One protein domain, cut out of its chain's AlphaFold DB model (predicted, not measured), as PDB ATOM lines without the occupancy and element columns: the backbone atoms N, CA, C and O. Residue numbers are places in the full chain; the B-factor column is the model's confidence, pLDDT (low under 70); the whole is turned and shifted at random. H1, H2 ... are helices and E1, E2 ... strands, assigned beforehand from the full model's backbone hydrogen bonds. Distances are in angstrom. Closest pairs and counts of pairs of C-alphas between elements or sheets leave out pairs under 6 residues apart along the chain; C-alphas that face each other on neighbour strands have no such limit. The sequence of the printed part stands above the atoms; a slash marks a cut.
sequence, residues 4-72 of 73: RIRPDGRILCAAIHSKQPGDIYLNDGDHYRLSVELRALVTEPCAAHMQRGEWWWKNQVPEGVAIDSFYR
ATOM      1  N   ARG A   4      34.696 -23.667 -30.308       98.25
ATOM      2  CA  ARG A   4      35.511 -24.714 -30.913       98.25
ATOM      3  C   ARG A   4      36.952 -24.240 -30.943       98.25
ATOM      4  O   ARG A   4      37.225 -23.175 -31.490       98.25
ATOM      5  N   ILE A   5      37.855 -25.032 -30.389       98.12
ATOM      6  CA  ILE A   5      39.292 -24.803 -30.493       98.12
ATOM      7  C   ILE A   5      39.802 -25.699 -31.614       98.12
ATOM      8  O   ILE A   5      39.686 -26.923 -31.545       98.12
ATOM      9  N   ARG A   6      40.307 -25.071 -32.673       98.00
ATOM     10  CA  ARG A   6      40.899 -25.739 -33.832       98.00
ATOM     11  C   ARG A   6      42.272 -26.323 -33.463       98.00
ATOM     12  O   ARG A   6      42.929 -25.788 -32.569       98.00
ATOM     13  N   PRO A   7      42.767 -27.343 -34.189       97.88
ATOM     14  CA  PRO A   7      44.123 -27.866 -33.991       97.88
ATOM     15  C   PRO A   7      45.238 -26.822 -34.163       97.88
ATOM     16  O   PRO A   7      46.315 -26.980 -33.601       97.88
ATOM     17  N   ASP A   8      44.976 -25.755 -34.923       96.56
ATOM     18  CA  ASP A   8      45.892 -24.621 -35.110       96.56
ATOM     19  C   ASP A   8      45.823 -23.572 -33.981       96.56
ATOM     20  O   ASP A   8      46.521 -22.562 -34.035       96.56
ATOM     21  N   GLY A   9      44.994 -23.800 -32.960       95.88
ATOM     22  CA  GLY A   9      44.839 -22.924 -31.801       95.88
ATOM     23  C   GLY A   9      43.779 -21.832 -31.949       95.88
ATOM     24  O   GLY A   9      43.490 -21.155 -30.963       95.88
ATOM     25  N   ARG A  10      43.148 -21.660 -33.122       97.94
ATOM     26  CA  ARG A  10      42.050 -20.689 -33.274       97.94
ATOM     27  C   ARG A  10      40.846 -21.082 -32.431       97.94
ATOM     28  O   ARG A  10      40.425 -22.238 -32.437       97.94
ATOM     29  N   ILE A  11      40.251 -20.096 -31.766       98.44
ATOM     30  CA  ILE A  11      39.066 -20.273 -30.929       98.44
ATOM     31  C   ILE A  11      37.887 -19.610 -31.632       98.44
ATOM     32  O   ILE A  11      37.894 -18.408 -31.890       98.44
ATOM     33  N   LEU A  12      36.882 -20.406 -31.983       98.38
ATOM     34  CA  LEU A  12      35.783 -19.994 -32.846       98.38
ATOM     35  C   LEU A  12      34.436 -20.243 -32.177       98.38
ATOM     36  O   LEU A  12      34.223 -21.258 -31.521       98.38
ATOM     37  N   CYS A  13      33.493 -19.342 -32.402       97.94
ATOM     38  CA  CYS A  13      32.097 -19.501 -32.047       97.94
ATOM     39  C   CYS A  13      31.524 -20.757 -32.716       97.94
ATOM     40  O   CYS A  13      31.506 -20.877 -33.944       97.94
ATOM     41  N   ALA A  14      31.009 -21.688 -31.910       97.69
ATOM     42  CA  ALA A  14      30.485 -22.956 -32.405       97.69
ATOM     43  C   ALA A  14      29.169 -22.822 -33.191       97.69
ATOM     44  O   ALA A  14      28.807 -23.766 -33.898       97.69
ATOM     45  N   ALA A  15      28.472 -21.688 -33.042       95.56
ATOM     46  CA  ALA A  15      27.235 -21.366 -33.753       95.56
ATOM     47  C   ALA A  15      27.486 -20.746 -35.139       95.56
ATOM     48  O   ALA A  15      26.673 -20.931 -36.037       95.56
ATOM     49  N   ILE A  16      28.610 -20.046 -35.318       96.88
ATOM     50  CA  ILE A  16      29.003 -19.436 -36.599       96.88
ATOM     51  C   ILE A  16      29.816 -20.432 -37.432       96.88
ATOM     52  O   ILE A  16      29.631 -20.536 -38.642       96.88
ATOM     53  N   HIS A  17      30.692 -21.207 -36.785       97.19
ATOM     54  CA  HIS A  17      31.613 -22.112 -37.468       97.19
ATOM     55  C   HIS A  17      31.233 -23.579 -37.280       97.19
ATOM     56  O   HIS A  17      31.093 -24.073 -36.155       97.19
ATOM     57  N   SER A  18      31.140 -24.313 -38.390       96.81
ATOM     58  CA  SER A  18      30.900 -25.759 -38.386       96.81
ATOM     59  C   SER A  18      32.027 -26.527 -37.686       96.81
ATOM     60  O   SER A  18      33.170 -26.067 -37.603       96.81
ATOM     61  N   LYS A  19      31.711 -27.722 -37.176       97.31
ATOM     62  CA  LYS A  19      32.705 -28.644 -36.611       97.31
ATOM     63  C   LYS A  19      33.694 -29.095 -37.692       97.31
ATOM     64  O   LYS A  19      33.275 -29.435 -38.795       97.31
ATOM     65  N   GLN A  20      34.971 -29.175 -37.340       97.69
ATOM     66  CA  GLN A  20      36.035 -29.775 -38.144       97.69
ATOM     67  C   GLN A  20      36.697 -30.948 -37.392       97.69
ATOM     68  O   GLN A  20      36.595 -31.033 -36.161       97.69
ATOM     69  N   PRO A  21      37.339 -31.900 -38.099       97.94
ATOM     70  CA  PRO A  21      38.125 -32.954 -37.461       97.94
ATOM     71  C   PRO A  21      39.231 -32.373 -36.569       97.94
ATOM     72  O   PRO A  21      39.944 -31.462 -36.976       97.94
ATOM     73  N   GLY A  22      39.370 -32.913 -35.357       97.06
ATOM     74  CA  GLY A  22      40.359 -32.444 -34.379       97.06
ATOM     75  C   GLY A  22      39.919 -31.244 -33.535       97.06
ATOM     76  O   GLY A  22      40.666 -30.840 -32.650       97.06
ATOM     77  N   ASP A  23      38.718 -30.703 -33.753       98.00
ATOM     78  CA  ASP A  23      38.161 -29.675 -32.875       98.00
ATOM     79  C   ASP A  23      38.012 -30.165 -31.436       98.00
ATOM     80  O   ASP A  23      37.388 -31.201 -31.181       98.00
ATOM     81  N   ILE A  24      38.448 -29.337 -30.492       98.06
ATOM     82  CA  ILE A  24      38.033 -29.438 -29.095       98.06
ATOM     83  C   ILE A  24      36.792 -28.568 -28.914       98.06
ATOM     84  O   ILE A  24      36.789 -27.382 -29.242       98.06
ATOM     85  N   TYR A  25      35.716 -29.162 -28.407       97.56
ATOM     86  CA  TYR A  25      34.486 -28.439 -28.103       97.56
ATOM     87  C   TYR A  25      34.538 -27.889 -26.680       97.56
ATOM     88  O   TYR A  25      34.714 -28.649 -25.730       97.56
ATOM     89  N   LEU A  26      34.344 -26.582 -26.544       97.56
ATOM     90  CA  LEU A  26      34.214 -25.903 -25.262       97.56
ATOM     91  C   LEU A  26      32.734 -25.585 -25.050       97.56
ATOM     92  O   LEU A  26      32.142 -24.849 -25.840       97.56
ATOM     93  N   ASN A  27      32.124 -26.162 -24.020       97.62
ATOM     94  CA  ASN A  27      30.698 -25.968 -23.768       97.62
ATOM     95  C   ASN A  27      30.389 -24.538 -23.275       97.62
ATOM     96  O   ASN A  27      31.280 -23.749 -22.958       97.62
ATOM     97  N   ASP A  28      29.100 -24.213 -23.202       97.38
ATOM     98  CA  ASP A  28      28.605 -22.895 -22.806       97.38
ATOM     99  C   ASP A  28      29.040 -22.459 -21.400       97.38
ATOM    100  O   ASP A  28      29.286 -21.272 -21.198       97.38
ATOM    101  N   GLY A  29      29.138 -23.392 -20.449       98.12
ATOM    102  CA  GLY A  29      29.541 -23.104 -19.072       98.12
ATOM    103  C   GLY A  29      31.026 -22.773 -18.966       98.12
ATOM    104  O   GLY A  29      31.389 -21.751 -18.385       98.12
ATOM    105  N   ASP A  30      31.879 -23.579 -19.600       97.75
ATOM    106  CA  ASP A  30      33.320 -23.317 -19.652       97.75
ATOM    107  C   ASP A  30      33.612 -22.009 -20.391       97.75
ATOM    108  O   ASP A  30      34.427 -21.202 -19.940       97.75
ATOM    109  N   HIS A  31      32.905 -21.758 -21.497       98.12
ATOM    110  CA  HIS A  31      33.012 -20.483 -22.186       98.12
ATOM    111  C   HIS A  31      32.568 -19.319 -21.295       98.12
ATOM    112  O   HIS A  31      33.316 -18.355 -21.184       98.12
ATOM    113  N   TYR A  32      31.409 -19.402 -20.634       98.06
ATOM    114  CA  TYR A  32      30.922 -18.340 -19.745       98.06
ATOM    115  C   TYR A  32      31.931 -18.022 -18.637       98.06
ATOM    116  O   TYR A  32      32.259 -16.857 -18.412       98.06
ATOM    117  N   ARG A  33      32.493 -19.052 -17.999       98.38
ATOM    118  CA  ARG A  33      33.553 -18.881 -17.002       98.38
ATOM    119  C   ARG A  33      34.758 -18.146 -17.587       98.38
ATOM    120  O   ARG A  33      35.267 -17.210 -16.979       98.38
ATOM    121  N   LEU A  34      35.219 -18.542 -18.771       98.12
ATOM    122  CA  LEU A  34      36.412 -17.961 -19.388       98.12
ATOM    123  C   LEU A  34      36.197 -16.543 -19.924       98.12
ATOM    124  O   LEU A  34      37.118 -15.733 -19.827       98.12
ATOM    125  N   SER A  35      35.027 -16.226 -20.480       97.69
ATOM    126  CA  SER A  35      34.770 -14.922 -21.091       97.69
ATOM    127  C   SER A  35      34.104 -13.927 -20.152       97.69
ATOM    128  O   SER A  35      34.513 -12.773 -20.100       97.69
ATOM    129  N   VAL A  36      33.118 -14.344 -19.366       97.06
ATOM    130  CA  VAL A  36      32.352 -13.433 -18.507       97.06
ATOM    131  C   VAL A  36      32.983 -13.319 -17.126       97.06
ATOM    132  O   VAL A  36      33.284 -12.211 -16.690       97.06
ATOM    133  N   GLU A  37      33.208 -14.447 -16.446       97.69
ATOM    134  CA  GLU A  37      33.679 -14.437 -15.052       97.69
ATOM    135  C   GLU A  37      35.158 -14.058 -14.952       97.69
ATOM    136  O   GLU A  37      35.535 -13.187 -14.173       97.69
ATOM    137  N   LEU A  38      36.005 -14.716 -15.749       97.75
ATOM    138  CA  LEU A  38      37.458 -14.547 -15.697       97.75
ATOM    139  C   LEU A  38      37.980 -13.495 -16.677       97.75
ATOM    140  O   LEU A  38      39.121 -13.055 -16.533       97.75
ATOM    141  N   ARG A  39      37.189 -13.126 -17.697       97.38
ATOM    142  CA  ARG A  39      37.600 -12.222 -18.791       97.38
ATOM    143  C   ARG A  39      38.935 -12.631 -19.436       97.38
ATOM    144  O   ARG A  39      39.709 -11.791 -19.892       97.38
ATOM    145  N   ALA A  40      39.221 -13.932 -19.444       97.75
ATOM    146  CA  ALA A  40      40.432 -14.528 -19.999       97.75
ATOM    147  C   ALA A  40      40.303 -14.757 -21.509       97.75
ATOM    148  O   ALA A  40      41.295 -14.638 -22.230       97.75
ATOM    149  N   LEU A  41      39.086 -15.050 -21.975       98.12
ATOM    150  CA  LEU A  41      38.716 -15.021 -23.384       98.12
ATOM    151  C   LEU A  41      37.947 -13.741 -23.694       98.12
ATOM    152  O   LEU A  41      36.988 -13.396 -23.010       98.12
ATOM    153  N   VAL A  42      38.362 -13.057 -24.750       98.19
ATOM    154  CA  VAL A  42      37.760 -11.809 -25.212       98.19
ATOM    155  C   VAL A  42      37.346 -11.941 -26.668       98.19
ATOM    156  O   VAL A  42      37.876 -12.769 -27.413       98.19
ATOM    157  N   THR A  43      36.401 -11.106 -27.074       98.19
ATOM    158  CA  THR A  43      35.987 -11.003 -28.468       98.19
ATOM    159  C   THR A  43      35.715  -9.549 -28.854       98.19
ATOM    160  O   THR A  43      35.798  -8.625 -28.039       98.19
ATOM    161  N   GLU A  44      35.463  -9.352 -30.134       97.31
ATOM    162  CA  GLU A  44      35.099  -8.082 -30.744       97.31
ATOM    163  C   GLU A  44      33.611  -7.749 -30.506       97.31
ATOM    164  O   GLU A  44      32.833  -8.631 -30.130       97.31
ATOM    165  N   PRO A  45      33.173  -6.499 -30.743       97.25
ATOM    166  CA  PRO A  45      31.766  -6.135 -30.637       97.25
ATOM    167  C   PRO A  45      30.843  -7.015 -31.477       97.25
ATOM    168  O   PRO A  45      31.204  -7.448 -32.573       97.25
ATOM    169  N   CYS A  46      29.608  -7.201 -31.002       95.06
ATOM    170  CA  CYS A  46      28.632  -8.136 -31.572       95.06
ATOM    171  C   CYS A  46      28.520  -8.078 -33.111       95.06
ATOM    172  O   CYS A  46      28.542  -9.116 -33.765       95.06
ATOM    173  N   ALA A  47      28.472  -6.883 -33.713       96.00
ATOM    174  CA  ALA A  47      28.358  -6.735 -35.167       96.00
ATOM    175  C   ALA A  47      29.533  -7.363 -35.940       96.00
ATOM    176  O   ALA A  47      29.319  -8.005 -36.967       96.00
ATOM    177  N   ALA A  48      30.759  -7.204 -35.442       97.06
ATOM    178  CA  ALA A  48      31.948  -7.780 -36.056       97.06
ATOM    179  C   ALA A  48      32.100  -9.265 -35.668       97.06
ATOM    180  O   ALA A  48      32.434 -10.105 -36.507       97.06
ATOM    181  N   HIS A  49      31.689  -9.624 -34.444       97.12
ATOM    182  CA  HIS A  49      31.670 -11.006 -33.973       97.12
ATOM    183  C   HIS A  49      30.754 -11.874 -34.833       97.12
ATOM    184  O   HIS A  49      31.116 -12.985 -35.191       97.12
ATOM    185  N   MET A  50      29.585 -11.373 -35.228       95.88
ATOM    186  CA  MET A  50      28.668 -12.111 -36.098       95.88
ATOM    187  C   MET A  50      29.242 -12.378 -37.498       95.88
ATOM    188  O   MET A  50      28.766 -13.283 -38.179       95.88
ATOM    189  N   GLN A  51      30.259 -11.623 -37.927       95.62
ATOM    190  CA  GLN A  51      30.937 -11.829 -39.209       95.62
ATOM    191  C   GLN A  51      32.106 -12.811 -39.088       95.62
ATOM    192  O   GLN A  51      32.273 -13.676 -39.944       95.62
ATOM    193  N   ARG A  52      32.919 -12.683 -38.033       95.81
ATOM    194  CA  ARG A  52      34.161 -13.458 -37.869       95.81
ATOM    195  C   ARG A  52      34.031 -14.629 -36.914       95.81
ATOM    196  O   ARG A  52      34.607 -15.686 -37.150       95.81
ATOM    197  N   GLY A  53      33.269 -14.462 -35.842       97.12
ATOM    198  CA  GLY A  53      33.012 -15.476 -34.829       97.12
ATOM    199  C   GLY A  53      34.253 -15.889 -34.051       97.12
ATOM    200  O   GLY A  53      34.305 -17.016 -33.575       97.12
ATOM    201  N   GLU A  54      35.266 -15.036 -33.954       98.06
ATOM    202  CA  GLU A  54      36.537 -15.381 -33.323       98.06
ATOM    203  C   GLU A  54      36.579 -14.974 -31.845       98.06
ATOM    204  O   GLU A  54      35.926 -14.026 -31.407       98.06
ATOM    205  N   TRP A  55      37.366 -15.716 -31.077       98.44
ATOM    206  CA  TRP A  55      37.681 -15.458 -29.679       98.44
ATOM    207  C   TRP A  55      39.194 -15.543 -29.490       98.44
ATOM    208  O   TRP A  55      39.868 -16.328 -30.159       98.44
ATOM    209  N   TRP A  56      39.725 -14.773 -28.544       98.38
ATOM    210  CA  TRP A  56      41.158 -14.747 -28.256       98.38
ATOM    211  C   TRP A  56      41.415 -14.768 -26.765       98.38
ATOM    212  O   TRP A  56      40.643 -14.221 -25.979       98.38
ATOM    213  N   TRP A  57      42.552 -15.334 -26.376       97.62
ATOM    214  CA  TRP A  57      43.099 -15.073 -25.052       97.62
ATOM    215  C   TRP A  57      43.388 -13.575 -24.916       97.62
ATOM    216  O   TRP A  57      43.941 -12.975 -25.838       97.62
ATOM    217  N   LYS A  58      43.060 -12.969 -23.767       96.62
ATOM    218  CA  LYS A  58      43.167 -11.514 -23.521       96.62
ATOM    219  C   LYS A  58      44.525 -10.909 -23.919       96.62
ATOM    220  O   LYS A  58      44.575  -9.774 -24.375       96.62
ATOM    221  N   ASN A  59      45.607 -11.679 -23.793       95.06
ATOM    222  CA  ASN A  59      46.980 -11.244 -24.085       95.06
ATOM    223  C   ASN A  59      47.500 -11.700 -25.465       95.06
ATOM    224  O   ASN A  59      48.694 -11.603 -25.728       95.06
ATOM    225  N   GLN A  60      46.635 -12.250 -26.321       96.50
ATOM    226  CA  GLN A  60      46.973 -12.775 -27.651       96.50
ATOM    227  C   GLN A  60      45.966 -12.303 -28.712       96.50
ATOM    228  O   GLN A  60      45.646 -13.024 -29.656       96.50
ATOM    229  N   VAL A  61      45.437 -11.094 -28.536       96.94
ATOM    230  CA  VAL A  61      44.554 -10.457 -29.516       96.94
ATOM    231  C   VAL A  61      45.400  -9.981 -30.707       96.94
ATOM    232  O   VAL A  61      46.393  -9.286 -30.483       96.94
ATOM    233  N   PRO A  62      45.039 -10.323 -31.959       96.06
ATOM    234  CA  PRO A  62      45.743  -9.832 -33.141       96.06
ATOM    235  C   PRO A  62      45.736  -8.301 -33.239       96.06
ATOM    236  O   PRO A  62      44.767  -7.641 -32.854       96.06
ATOM    237  N   GLU A  63      46.805  -7.734 -33.801       96.00
ATOM    238  CA  GLU A  63      46.898  -6.294 -34.043       96.00
ATOM    239  C   GLU A  63      45.733  -5.801 -34.921       96.00
ATOM    240  O   GLU A  63      45.316  -6.467 -35.869       96.00
ATOM    241  N   GLY A  64      45.181  -4.634 -34.581       94.25
ATOM    242  CA  GLY A  64      44.063  -4.025 -35.307       94.25
ATOM    243  C   GLY A  64      42.673  -4.555 -34.935       94.25
ATOM    244  O   GLY A  64      41.678  -3.999 -35.399       94.25
ATOM    245  N   VAL A  65      42.560  -5.572 -34.073       95.69
ATOM    246  CA  VAL A  65      41.258  -6.046 -33.582       95.69
ATOM    247  C   VAL A  65      40.766  -5.168 -32.430       95.69
ATOM    248  O   VAL A  65      41.399  -5.064 -31.380       95.69
ATOM    249  N   ALA A  66      39.593  -4.559 -32.606       96.12
ATOM    250  CA  ALA A  66      38.914  -3.829 -31.543       96.12
ATOM    251  C   ALA A  66      38.182  -4.802 -30.604       96.12
ATOM    252  O   ALA A  66      37.241  -5.476 -31.016       96.12
ATOM    253  N   ILE A  67      38.591  -4.842 -29.335       97.31
ATOM    254  CA  ILE A  67      37.916  -5.627 -28.292       97.31
ATOM    255  C   ILE A  67      36.688  -4.882 -27.764       97.31
ATOM    256  O   ILE A  67      36.729  -3.656 -27.573       97.31
ATOM    257  N   ASP A  68      35.612  -5.642 -27.527       97.50
ATOM    258  CA  ASP A  68      34.366  -5.137 -26.956       97.50
ATOM    259  C   ASP A  68      34.623  -4.396 -25.632       97.50
ATOM    260  O   ASP A  68      35.455  -4.798 -24.811       97.50
ATOM    261  N   SER A  69      33.921  -3.279 -25.428       96.38
ATOM    262  CA  SER A  69      34.045  -2.451 -24.225       96.38
ATOM    263  C   SER A  69      33.773  -3.212 -22.929       96.38
ATOM    264  O   SER A  69      34.361  -2.861 -21.910       96.38
ATOM    265  N   PHE A  70      32.963  -4.272 -22.970       96.12
ATOM    266  CA  PHE A  70      32.676  -5.141 -21.830       96.12
ATOM    267  C   PHE A  70      33.943  -5.710 -21.160       96.12
ATOM    268  O   PHE A  70      33.955  -5.929 -19.951       96.12
ATOM    269  N   TYR A  71      35.029  -5.918 -21.917       95.44
ATOM    270  CA  TYR A  71      36.270  -6.528 -21.416       95.44
ATOM    271  C   TYR A  71      37.342  -5.521 -20.956       95.44
ATOM    272  O   TYR A  71      38.462  -5.933 -20.638       95.44
ATOM    273  N   ARG A  72      37.050  -4.211 -20.971       84.56
ATOM    274  CA  ARG A  72      38.034  -3.147 -20.676       84.56
ATOM    275  C   ARG A  72      38.196  -2.826 -19.191       84.56
ATOM    276  O   ARG A  72      39.130  -2.109 -18.843       84.56
TER     277      ARG A  72
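Overview. This is residues 4 to 72 of the 73 residues of an uncharacterized protein of Kushneria phosphatilytica (UniProt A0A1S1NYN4). This is a compact body with little regular structure, mostly loops: the short strands E1 and E3 pair antiparallel in its middle, H1 and H2 lie on different sides of them, and residues 58 to 72 run along the outside. Of 69 printed residues, 27 are in named elements, two helices and three strands in the order E1, E2, H1, H2, E3, class mixed. The radius of gyration of the C-alphas is 11.6 A, the spans 34 by 24 by 20 A.

Along the chain. Find C-alpha 11 at (39.066, -20.273, -30.929), where E1, residues 11 to 13, begins; E2 is residues 24 to 26. H1, residues 28 to 37, runs 12.5 A; H2 is residues 46 to 52. E3, residues 54 to 57, ends at (43.099, -15.073, -25.052).

Arrangement. Between antiparallel E1 and E3, look for N 55 and O 11, 2.9 A apart, within hydrogen-bond range. Residues 41 to 42 pair antiparallel with residues 56 to 57 of E3. E2 pairs with no named strand. H1 is apart from E1, E3 and H2. Each O i to N i+4 pair is within hydrogen-bond range in H1, 2 of 3 in H2.

Size, cuts and confidence. The farthest C-alphas, Pro 21 and Arg 72, are 34.2 A apart. The printed part has no cut, and no printed residue is under pLDDT 70.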